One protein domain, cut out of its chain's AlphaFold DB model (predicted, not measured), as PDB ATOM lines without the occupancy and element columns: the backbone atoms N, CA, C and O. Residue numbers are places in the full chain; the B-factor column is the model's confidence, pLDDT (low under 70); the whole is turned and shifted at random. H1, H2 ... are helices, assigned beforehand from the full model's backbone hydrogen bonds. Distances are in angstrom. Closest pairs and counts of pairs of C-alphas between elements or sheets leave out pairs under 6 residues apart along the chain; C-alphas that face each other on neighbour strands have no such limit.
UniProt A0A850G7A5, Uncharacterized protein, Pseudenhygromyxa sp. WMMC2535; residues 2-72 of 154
ATOM      1  N   ALA A   2     144.603 206.059 186.556       61.00
ATOM      2  CA  ALA A   2     143.367 206.134 187.334       61.00
ATOM      3  C   ALA A   2     143.711 206.544 188.774       61.00
ATOM      4  O   ALA A   2     144.704 206.049 189.324       61.00
ATOM      5  N   GLN A   3     142.961 207.482 189.351       74.00
ATOM      6  CA  GLN A   3     143.134 207.833 190.757       74.00
ATOM      7  C   GLN A   3     142.797 206.649 191.657       74.00
ATOM      8  O   GLN A   3     141.949 205.821 191.328       74.00
ATOM      9  N   ASP A   4     143.452 206.573 192.817       88.06
ATOM     10  CA  ASP A   4     143.021 205.622 193.831       88.06
ATOM     11  C   ASP A   4     141.639 206.013 194.377       88.06
ATOM     12  O   ASP A   4     141.263 207.188 194.436       88.06
ATOM     13  N   GLU A   5     140.890 205.008 194.810       90.50
ATOM     14  CA  GLU A   5     139.508 205.168 195.244       90.50
ATOM     15  C   GLU A   5     139.346 206.128 196.438       90.50
ATOM     16  O   GLU A   5     138.375 206.884 196.502       90.50
ATOM     17  N   ASN A   6     140.316 206.185 197.359       91.19
ATOM     18  CA  ASN A   6     140.253 207.113 198.494       91.19
ATOM     19  C   ASN A   6     140.401 208.569 198.042       91.19
ATOM     20  O   ASN A   6     139.799 209.477 198.632       91.19
ATOM     21  N   THR A   7     141.196 208.799 196.998       91.31
ATOM     22  CA  THR A   7     141.313 210.107 196.361       91.31
ATOM     23  C   THR A   7     139.999 210.502 195.686       91.31
ATOM     24  O   THR A   7     139.552 211.631 195.893       91.31
ATOM     25  N   LEU A   8     139.337 209.584 194.971       93.44
ATOM     26  CA  LEU A   8     138.020 209.832 194.364       93.44
ATOM     27  C   LEU A   8     136.969 210.199 195.420       93.44
ATOM     28  O   LEU A   8     136.316 211.236 195.307       93.44
ATOM     29  N   VAL A   9     136.877 209.416 196.502       94.12
ATOM     30  CA  VAL A   9     135.989 209.706 197.642       94.12
ATOM     31  C   VAL A   9     136.271 211.093 198.207       94.12
ATOM     32  O   VAL A   9     135.345 211.872 198.426       94.12
ATOM     33  N   SER A  10     137.545 211.416 198.442       93.00
ATOM     34  CA  SER A  10     137.945 212.701 199.022       93.00
ATOM     35  C   SER A  10     137.538 213.874 198.139       93.00
ATOM     36  O   SER A  10     137.032 214.870 198.654       93.00
ATOM     37  N   LEU A  11     137.718 213.747 196.824       92.50
ATOM     38  CA  LEU A  11     137.294 214.757 195.864       92.50
ATOM     39  C   LEU A  11     135.777 214.943 195.895       92.50
ATOM     40  O   LEU A  11     135.324 216.059 196.133       92.50
ATOM     41  N   LEU A  12     135.006 213.863 195.754       92.88
ATOM     42  CA  LEU A  12     133.539 213.905 195.703       92.88
ATOM     43  C   LEU A  12     132.902 214.533 196.948       92.88
ATOM     44  O   LEU A  12     131.920 215.256 196.836       92.88
ATOM     45  N   ILE A  13     133.474 214.326 198.138       91.75
ATOM     46  CA  ILE A  13     132.966 214.953 199.372       91.75
ATOM     47  C   ILE A  13     133.511 216.373 199.615       91.75
ATOM     48  O   ILE A  13     133.328 216.919 200.706       91.75
ATOM     49  N   GLY A  14     134.209 216.955 198.636       85.38
ATOM     50  CA  GLY A  14     134.720 218.324 198.679       85.38
ATOM     51  C   GLY A  14     135.966 218.514 199.546       85.38
ATOM     52  O   GLY A  14     136.261 219.637 199.960       85.38
ATOM     53  N   ARG A  15     136.723 217.451 199.858       86.31
ATOM     54  CA  ARG A  15     137.997 217.613 200.572       86.31
ATOM     55  C   ARG A  15     139.045 218.185 199.636       86.31
ATOM     56  O   ARG A  15     139.245 217.720 198.516       86.31
ATOM     57  N   ARG A  16     139.794 219.157 200.151       80.12
ATOM     58  CA  ARG A  16     140.966 219.686 199.463       80.12
ATOM     59  C   ARG A  16     142.029 218.593 199.360       80.12
ATOM     60  O   ARG A  16     142.521 218.104 200.375       80.12
ATOM     61  N   THR A  17     142.390 218.233 198.136       81.19
ATOM     62  CA  THR A  17     143.443 217.255 197.839       81.19
ATOM     63  C   THR A  17     144.671 217.949 197.238       81.19
ATOM     64  O   THR A  17     144.579 219.101 196.786       81.19
ATOM     65  N   PRO A  18     145.837 217.272 197.197       81.38
ATOM     66  CA  PRO A  18     146.996 217.765 196.459       81.38
ATOM     67  C   PRO A  18     146.671 218.099 194.996       81.38
ATOM     68  O   PRO A  18     147.125 219.134 194.524       81.38
ATOM     69  N   ARG A  19     145.803 217.311 194.339       74.38
ATOM     70  CA  ARG A  19     145.347 217.544 192.955       74.38
ATOM     71  C   ARG A  19     144.608 218.872 192.797       74.38
ATOM     72  O   ARG A  19     144.941 219.638 191.908       74.38
ATOM     73  N   VAL A  20     143.665 219.194 193.690       80.25
ATOM     74  CA  VAL A  20     142.988 220.509 193.661       80.25
ATOM     75  C   VAL A  20     144.011 221.637 193.820       80.25
ATOM     76  O   VAL A  20     143.992 222.610 193.077       80.25
ATOM     77  N   SER A  21     144.959 221.472 194.745       81.94
ATOM     78  CA  SER A  21     145.996 222.482 194.998       81.94
ATOM     79  C   SER A  21     147.024 222.599 193.864       81.94
ATOM     80  O   SER A  21     147.718 223.606 193.770       81.94
ATOM     81  N   GLU A  22     147.203 221.561 193.051       80.38
ATOM     82  CA  GLU A  22     148.017 221.564 191.832       80.38
ATOM     83  C   GLU A  22     147.269 222.257 190.691       80.38
ATOM     84  O   GLU A  22     147.802 223.203 190.125       80.38
ATOM     85  N   MET A  23     145.998 221.915 190.459       79.44
ATOM     86  CA  MET A  23     145.145 222.567 189.456       79.44
ATOM     87  C   MET A  23     145.034 224.084 189.672       79.44
ATOM     88  O   MET A  23     145.122 224.849 188.717       79.44
ATOM     89  N   GLU A  24     144.904 224.527 190.927       81.25
ATOM     90  CA  GLU A  24     144.904 225.951 191.300       81.25
ATOM     91  C   GLU A  24     146.247 226.661 191.043       81.25
ATOM     92  O   GLU A  24     146.277 227.879 190.873       81.25
ATOM     93  N   ARG A  25     147.368 225.928 191.080       78.88
ATOM     94  CA  ARG A  25     148.721 226.481 190.889       78.88
ATOM     95  C   ARG A  25     149.153 226.473 189.428       78.88
ATOM     96  O   ARG A  25     149.858 227.384 189.007       78.88
ATOM     97  N   GLU A  26     148.786 225.429 188.694       71.56
ATOM     98  CA  GLU A  26     149.235 225.182 187.323       71.56
ATOM     99  C   GLU A  26     148.349 225.851 186.274       71.56
ATOM    100  O   GLU A  26     148.823 226.169 185.184       71.56
ATOM    101  N   ALA A  27     147.082 226.110 186.598       58.16
ATOM    102  CA  ALA A  27     146.146 226.728 185.680       58.16
ATOM    103  C   ALA A  27     145.612 228.041 186.257       58.16
ATOM    104  O   ALA A  27     145.352 228.173 187.447       58.16
ATOM    105  N   PHE A  28     145.388 229.009 185.373       64.06
ATOM    106  CA  PHE A  28     144.724 230.297 185.603       64.06
ATOM    107  C   PHE A  28     143.228 230.133 185.983       64.06
ATOM    108  O   PHE A  28     142.377 230.924 185.581       64.06
ATOM    109  N   VAL A  29     142.885 229.051 186.686       69.56
ATOM    110  CA  VAL A  29     141.537 228.595 186.996       69.56
ATOM    111  C   VAL A  29     141.233 229.002 188.436       69.56
ATOM    112  O   VAL A  29     141.923 228.562 189.357       69.56
ATOM    113  N   PRO A  30     140.214 229.846 188.658       77.62
ATOM    114  CA  PRO A  30     139.768 230.188 189.996       77.62
ATOM    115  C   PRO A  30     139.521 228.944 190.868       77.62
ATOM    116  O   PRO A  30     139.006 227.944 190.360       77.62
ATOM    117  N   PRO A  31     139.794 229.008 192.185       78.00
ATOM    118  CA  PRO A  31     139.651 227.867 193.096       78.00
ATOM    119  C   PRO A  31     138.306 227.134 193.015       78.00
ATOM    120  O   PRO A  31     138.262 225.908 193.085       78.00
ATOM    121  N   PHE A  32     137.206 227.866 192.814       75.81
ATOM    122  CA  PHE A  32     135.872 227.270 192.702       75.81
ATOM    123  C   PHE A  32     135.724 226.387 191.452       75.81
ATOM    124  O   PHE A  32     135.183 225.288 191.542       75.81
ATOM    125  N   LEU A  33     136.291 226.798 190.310       84.88
ATOM    126  CA  LEU A  33     136.297 225.984 189.092       84.88
ATOM    127  C   LEU A  33     137.236 224.782 189.225       84.88
ATOM    128  O   LEU A  33     136.889 223.690 188.784       84.88
ATOM    129  N   ALA A  34     138.392 224.942 189.876       86.00
ATOM    130  CA  ALA A  34     139.298 223.825 190.137       86.00
ATOM    131  C   ALA A  34     138.624 222.751 191.009       86.00
ATOM    132  O   ALA A  34     138.717 221.560 190.711       86.00
ATOM    133  N   ALA A  35     137.896 223.173 192.047       86.31
ATOM    134  CA  ALA A  35     137.126 222.278 192.900       86.31
ATOM    135  C   ALA A  35     135.996 221.578 192.130       86.31
ATOM    136  O   ALA A  35     135.899 220.355 192.215       86.31
ATOM    137  N   LYS A  36     135.197 222.315 191.342       91.44
ATOM    138  CA  LYS A  36     134.158 221.748 190.462       91.44
ATOM    139  C   LYS A  36     134.729 220.668 189.544       91.44
ATOM    140  O   LYS A  36     134.294 219.521 189.598       91.44
ATOM    141  N   TYR A  37     135.738 221.014 188.741       89.62
ATOM    142  CA  TYR A  37     136.313 220.093 187.761       89.62
ATOM    143  C   TYR A  37     136.941 218.864 188.413       89.62
ATOM    144  O   TYR A  37     136.879 217.772 187.852       89.62
ATOM    145  N   ALA A  38     137.521 219.007 189.606       90.75
ATOM    146  CA  ALA A  38     138.060 217.866 190.328       90.75
ATOM    147  C   ALA A  38     136.959 216.890 190.781       90.75
ATOM    148  O   ALA A  38     137.170 215.681 190.706       90.75
ATOM    149  N   ARG A  39     135.785 217.385 191.205       93.81
ATOM    150  CA  ARG A  39     134.634 216.536 191.565       93.81
ATOM    151  C   ARG A  39     134.015 215.862 190.346       93.81
ATOM    152  O   ARG A  39     133.809 214.654 190.364       93.81
ATOM    153  N   GLU A  40     133.790 216.622 189.278       93.38
ATOM    154  CA  GLU A  40     133.261 216.117 188.004       93.38
ATOM    155  C   GLU A  40     134.175 215.023 187.425       93.38
ATOM    156  O   GLU A  40     133.718 213.937 187.070       93.38
ATOM    157  N   SER A  41     135.490 215.272 187.409       91.81
ATOM    158  CA  SER A  41     136.495 214.290 186.988       91.81
ATOM    159  C   SER A  41     136.481 213.051 187.875       91.81
ATOM    160  O   SER A  41     136.560 211.947 187.348       91.81
ATOM    161  N   ALA A  42     136.365 213.205 189.198       94.38
ATOM    162  CA  ALA A  42     136.322 212.066 190.111       94.38
ATOM    163  C   ALA A  42     135.089 211.181 189.871       94.38
ATOM    164  O   ALA A  42     135.194 209.958 189.901       94.38
ATOM    165  N   ALA A  43     133.934 211.787 189.594       94.50
ATOM    166  CA  ALA A  43     132.725 211.052 189.251       94.50
ATOM    167  C   ALA A  43     132.871 210.280 187.928       94.50
ATOM    168  O   ALA A  43     132.563 209.092 187.883       94.50
ATOM    169  N   ARG A  44     133.415 210.912 186.878       92.88
ATOM    170  CA  ARG A  44     133.690 210.229 185.600       92.88
ATOM    171  C   ARG A  44     134.695 209.089 185.756       92.88
ATOM    172  O   ARG A  44     134.459 207.998 185.261       92.88
ATOM    173  N   GLU A  45     135.788 209.315 186.483       93.88
ATOM    174  CA  GLU A  45     136.784 208.270 186.755       93.88
ATOM    175  C   GLU A  45     136.181 207.100 187.551       93.88
ATOM    176  O   GLU A  45     136.570 205.953 187.339       93.88
ATOM    177  N   ALA A  46     135.204 207.356 188.431       92.94
ATOM    178  CA  ALA A  46     134.505 206.300 189.154       92.94
ATOM    179  C   ALA A  46     133.675 205.393 188.233       92.94
ATOM    180  O   ALA A  46     133.579 204.202 188.521       92.94
ATOM    181  N   ALA A  47     133.109 205.903 187.132       89.88
ATOM    182  CA  ALA A  47     132.361 205.095 186.159       89.88
ATOM    183  C   ALA A  47     133.238 204.016 185.492       89.88
ATOM    184  O   ALA A  47     132.760 202.928 185.193       89.88
ATOM    185  N   GLU A  48     134.536 204.289 185.348       90.81
ATOM    186  CA  GLU A  48     135.516 203.403 184.706       90.81
ATOM    187  C   GLU A  48     136.081 202.315 185.641       90.81
ATOM    188  O   GLU A  48     136.845 201.445 185.213       90.81
ATOM    189  N   LEU A  49     135.769 202.364 186.941       89.62
ATOM    190  CA  LEU A  49     136.231 201.346 187.887       89.62
ATOM    191  C   LEU A  49     135.528 200.008 187.631       89.62
ATOM    192  O   LEU A  49     134.397 199.981 187.192       89.62
ATOM    193  N   PRO A  50     136.129 198.853 187.934       87.12
ATOM    194  CA  PRO A  50     135.419 197.584 187.766       87.12
ATOM    195  C   PRO A  50     134.347 197.358 188.848       87.12
ATOM    196  O   PRO A  50     133.420 196.571 188.645       87.12
ATOM    197  N   HIS A  51     134.508 197.976 190.024       86.06
ATOM    198  CA  HIS A  51     133.610 197.861 191.175       86.06
ATOM    199  C   HIS A  51     133.678 199.146 192.008       86.06
ATOM    200  O   HIS A  51     134.745 199.755 192.109       86.06
ATOM    201  N   LEU A  52     132.581 199.490 192.686       89.50
ATOM    202  CA  LEU A  52     132.557 200.554 193.692       89.50
ATOM    203  C   LEU A  52     132.628 199.970 195.103       89.50
ATOM    204  O   LEU A  52     131.853 199.076 195.456       89.50
ATOM    205  N   SER A  53     133.501 200.513 195.950       91.56
ATOM    206  CA  SER A  53     133.404 200.295 197.391       91.56
ATOM    207  C   SER A  53     132.211 201.050 197.978       91.56
ATOM    208  O   SER A  53     131.764 202.070 197.453       91.56
ATOM    209  N   ALA A  54     131.726 200.600 199.139       89.00
ATOM    210  CA  ALA A  54     130.635 201.278 199.839       89.00
ATOM    211  C   ALA A  54     130.918 202.772 200.138       89.00
ATOM    212  O   ALA A  54     130.012 203.584 199.941       89.00
ATOM    213  N   PRO A  55     132.135 203.186 200.563       92.75
ATOM    214  CA  PRO A  55     132.480 204.602 200.695       92.75
ATOM    215  C   PRO A  55     132.365 205.404 199.394       92.75
ATOM    216  O   PRO A  55     131.854 206.524 199.427       92.75
ATOM    217  N   LEU A  56     132.814 204.849 198.265       93.88
ATOM    218  CA  LEU A  56     132.711 205.526 196.973       93.88
ATOM    219  C   LEU A  56     131.259 205.611 196.503       93.88
ATOM    220  O   LEU A  56     130.818 206.689 196.114       93.88
ATOM    221  N   THR A  57     130.482 204.537 196.654       90.94
ATOM    222  CA  THR A  57     129.037 204.551 196.386       90.94
ATOM    223  C   THR A  57     128.322 205.620 197.214       90.94
ATOM    224  O   THR A  57     127.517 206.376 196.678       90.94
ATOM    225  N   ALA A  58     128.632 205.740 198.508       88.88
ATOM    226  CA  ALA A  58     128.037 206.764 199.366       88.88
ATOM    227  C   ALA A  58     128.432 208.191 198.945       88.88
ATOM    228  O   ALA A  58     127.596 209.095 198.973       88.88
ATOM    229  N   ALA A  59     129.687 208.399 198.537       93.25
ATOM    230  CA  ALA A  59     130.156 209.692 198.047       93.25
ATOM    231  C   ALA A  59     129.486 210.085 196.720       93.25
ATOM    232  O   ALA A  59     129.064 211.230 196.577       93.25
ATOM    233  N   LEU A  60     129.332 209.137 195.790       92.88
ATOM    234  CA  LEU A  60     128.611 209.337 194.530       92.88
ATOM    235  C   LEU A  60     127.129 209.635 194.768       92.88
ATOM    236  O   LEU A  60     126.596 210.562 194.170       92.88
ATOM    237  N   LEU A  61     126.475 208.912 195.686       89.50
ATOM    238  CA  LEU A  61     125.087 209.194 196.063       89.50
ATOM    239  C   LEU A  61     124.938 210.613 196.599       89.50
ATOM    240  O   LEU A  61     124.070 211.360 196.155       89.50
ATOM    241  N   ARG A  62     125.822 211.021 197.508       88.31
ATOM    242  CA  ARG A  62     125.810 212.387 198.020       88.31
ATOM    243  C   ARG A  62     125.998 213.408 196.898       88.31
ATOM    244  O   ARG A  62     125.201 214.332 196.784       88.31
ATOM    245  N   ALA A  63     127.008 213.216 196.049       91.31
ATOM    246  CA  ALA A  63     127.280 214.109 194.928       91.31
ATOM    247  C   ALA A  63     126.094 214.185 193.953       91.31
ATOM    248  O   ALA A  63     125.777 215.263 193.473       91.31
ATOM    249  N   SER A  64     125.382 213.080 193.719       86.81
ATOM    250  CA  SER A  64     124.245 213.038 192.793       86.81
ATOM    251  C   SER A  64     123.059 213.924 193.187       86.81
ATOM    252  O   SER A  64     122.343 214.399 192.305       86.81
ATOM    253  N   PHE A  65     122.857 214.162 194.488       82.25
ATOM    254  CA  PHE A  65     121.708 214.906 195.016       82.25
ATOM    255  C   PHE A  65     122.071 216.254 195.632       82.25
ATOM    256  O   PHE A  65     121.258 217.175 195.608       82.25
ATOM    257  N   GLU A  66     123.262 216.366 196.215       85.38
ATOM    258  CA  GLU A  66     123.635 217.503 197.059       85.38
ATOM    259  C   GLU A  66     124.711 218.395 196.440       85.38
ATOM    260  O   GLU A  66     124.958 219.474 196.982       85.38
ATOM    261  N   ASP A  67     125.379 217.979 195.353       90.44
ATOM    262  CA  ASP A  67     126.388 218.846 194.741       90.44
ATOM    263  C   ASP A  67     125.722 220.081 194.131       90.44
ATOM    264  O   ASP A  67     124.675 219.994 193.486       90.44
ATOM    265  N   GLU A  68     126.334 221.241 194.341       87.19
ATOM    266  CA  GLU A  68     125.844 222.521 193.828       87.19
ATOM    267  C   GLU A  68     125.932 222.582 192.293       87.19
ATOM    268  O   GLU A  68     125.085 223.197 191.643       87.19
ATOM    269  N   GLU A  69     126.894 221.866 191.708       89.00
ATOM    270  CA  GLU A  69     127.193 221.881 190.279       89.00
ATOM    271  C   GLU A  69     126.442 220.770 189.538       89.00
ATOM    272  O   GLU A  69     126.619 219.579 189.804       89.00
ATOM    273  N   GLU A  70     125.628 221.153 188.555       83.88
ATOM    274  CA  GLU A  70     124.827 220.215 187.758       83.88
ATOM    275  C   GLU A  70     125.677 219.167 187.035       83.88
ATOM    276  O   GLU A  70     125.341 217.983 187.078       83.88
ATOM    277  N   ASP A  71     126.813 219.575 186.467       87.81
ATOM    278  CA  ASP A  71     127.737 218.668 185.777       87.81
ATOM    279  C   ASP A  71     128.295 217.586 186.716       87.81
ATOM    280  O   ASP A  71     128.493 216.439 186.313       87.81
ATOM    281  N   VAL A  72     128.527 217.931 187.989       91.38
ATOM    282  CA  VAL A  72     129.001 216.974 188.998       91.38
ATOM    283  C   VAL A  72     127.879 216.009 189.367       91.38
ATOM    284  O   VAL A  72     128.117 214.800 189.426       91.38
TER     285      VAL A  72
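Overview. This is residues 2 to 72 of the 154 residues of an uncharacterized protein of Pseudenhygromyxa sp. WMMC2535 (UniProt A0A850G7A5). A long helix, H3, is crossed by H1 on its later part and by H2 on its earlier part, and H4 lies side by side with H1, on the side of H1 away from H2. The printed part has 71 residues with four named helices, H1, H2, H3 and H4 along the chain, and no named strand; the class is all helix. The whole is compact, with a radius of gyration of the C-alphas of 11.6 A and spans of 34 by 24 by 17 A.

Along the chain. H1, residues 5 to 12, begins with C-alpha 5 at (139.508, 205.168, 195.244) and measures 10.6 A. H2, residues 18 to 26, measures 12.0 A. H3, residues 31 to 47, measures 24.9 A and begins with C-alpha 31 at (139.651, 227.867, 193.096). H4, residues 54 to 66, measures 17.9 A and ends with C-alpha 66 at (123.635, 217.503, 197.059).

Arrangement. H1 and H3 touch; their closest C-alphas, those of Leu 12 and Arg 39, are 5.0 A apart. They run opposite ways at a steep tilt of 44 degrees. H1 and H4 touch, closest at the C-alphas of Val 9 and Leu 56, 5.4 A, and run the same way at a shallow tilt of 14 degrees. H2 touches H3 with residues 31 to 38 of H3 alone; the closest C-alphas, of Glu 24 and Pro 31, are 5.9 A apart, and the tilt is steep, 50 degrees, opposite ways. The helix packing is mostly crossed, with helices set at an angle, but only just: 1 of 3 touching pairs is at a shallow tilt. H3 and H4 are close but not clearly touching, with C-alphas 43 and 60 closest at 6.9 A. H2 and H4 are apart, and H1 and H2 only just so, at 8.4 A between closest C-alphas. Each O i to N i+4 pair is within hydrogen-bond range in H1, H3 and H4; in H2, 4 of 5 are.

Size, cuts and confidence. The two C-alphas farthest apart, those of Phe 28 and Ala 54, are 35.3 A apart. The printed part has no cut. The links H1 to H2 and H2 to H3 are tight, and H3 to H4 is short. Mean pLDDT of the printed part is 86.1; residue 2 and residues 27 to 29 are under 70.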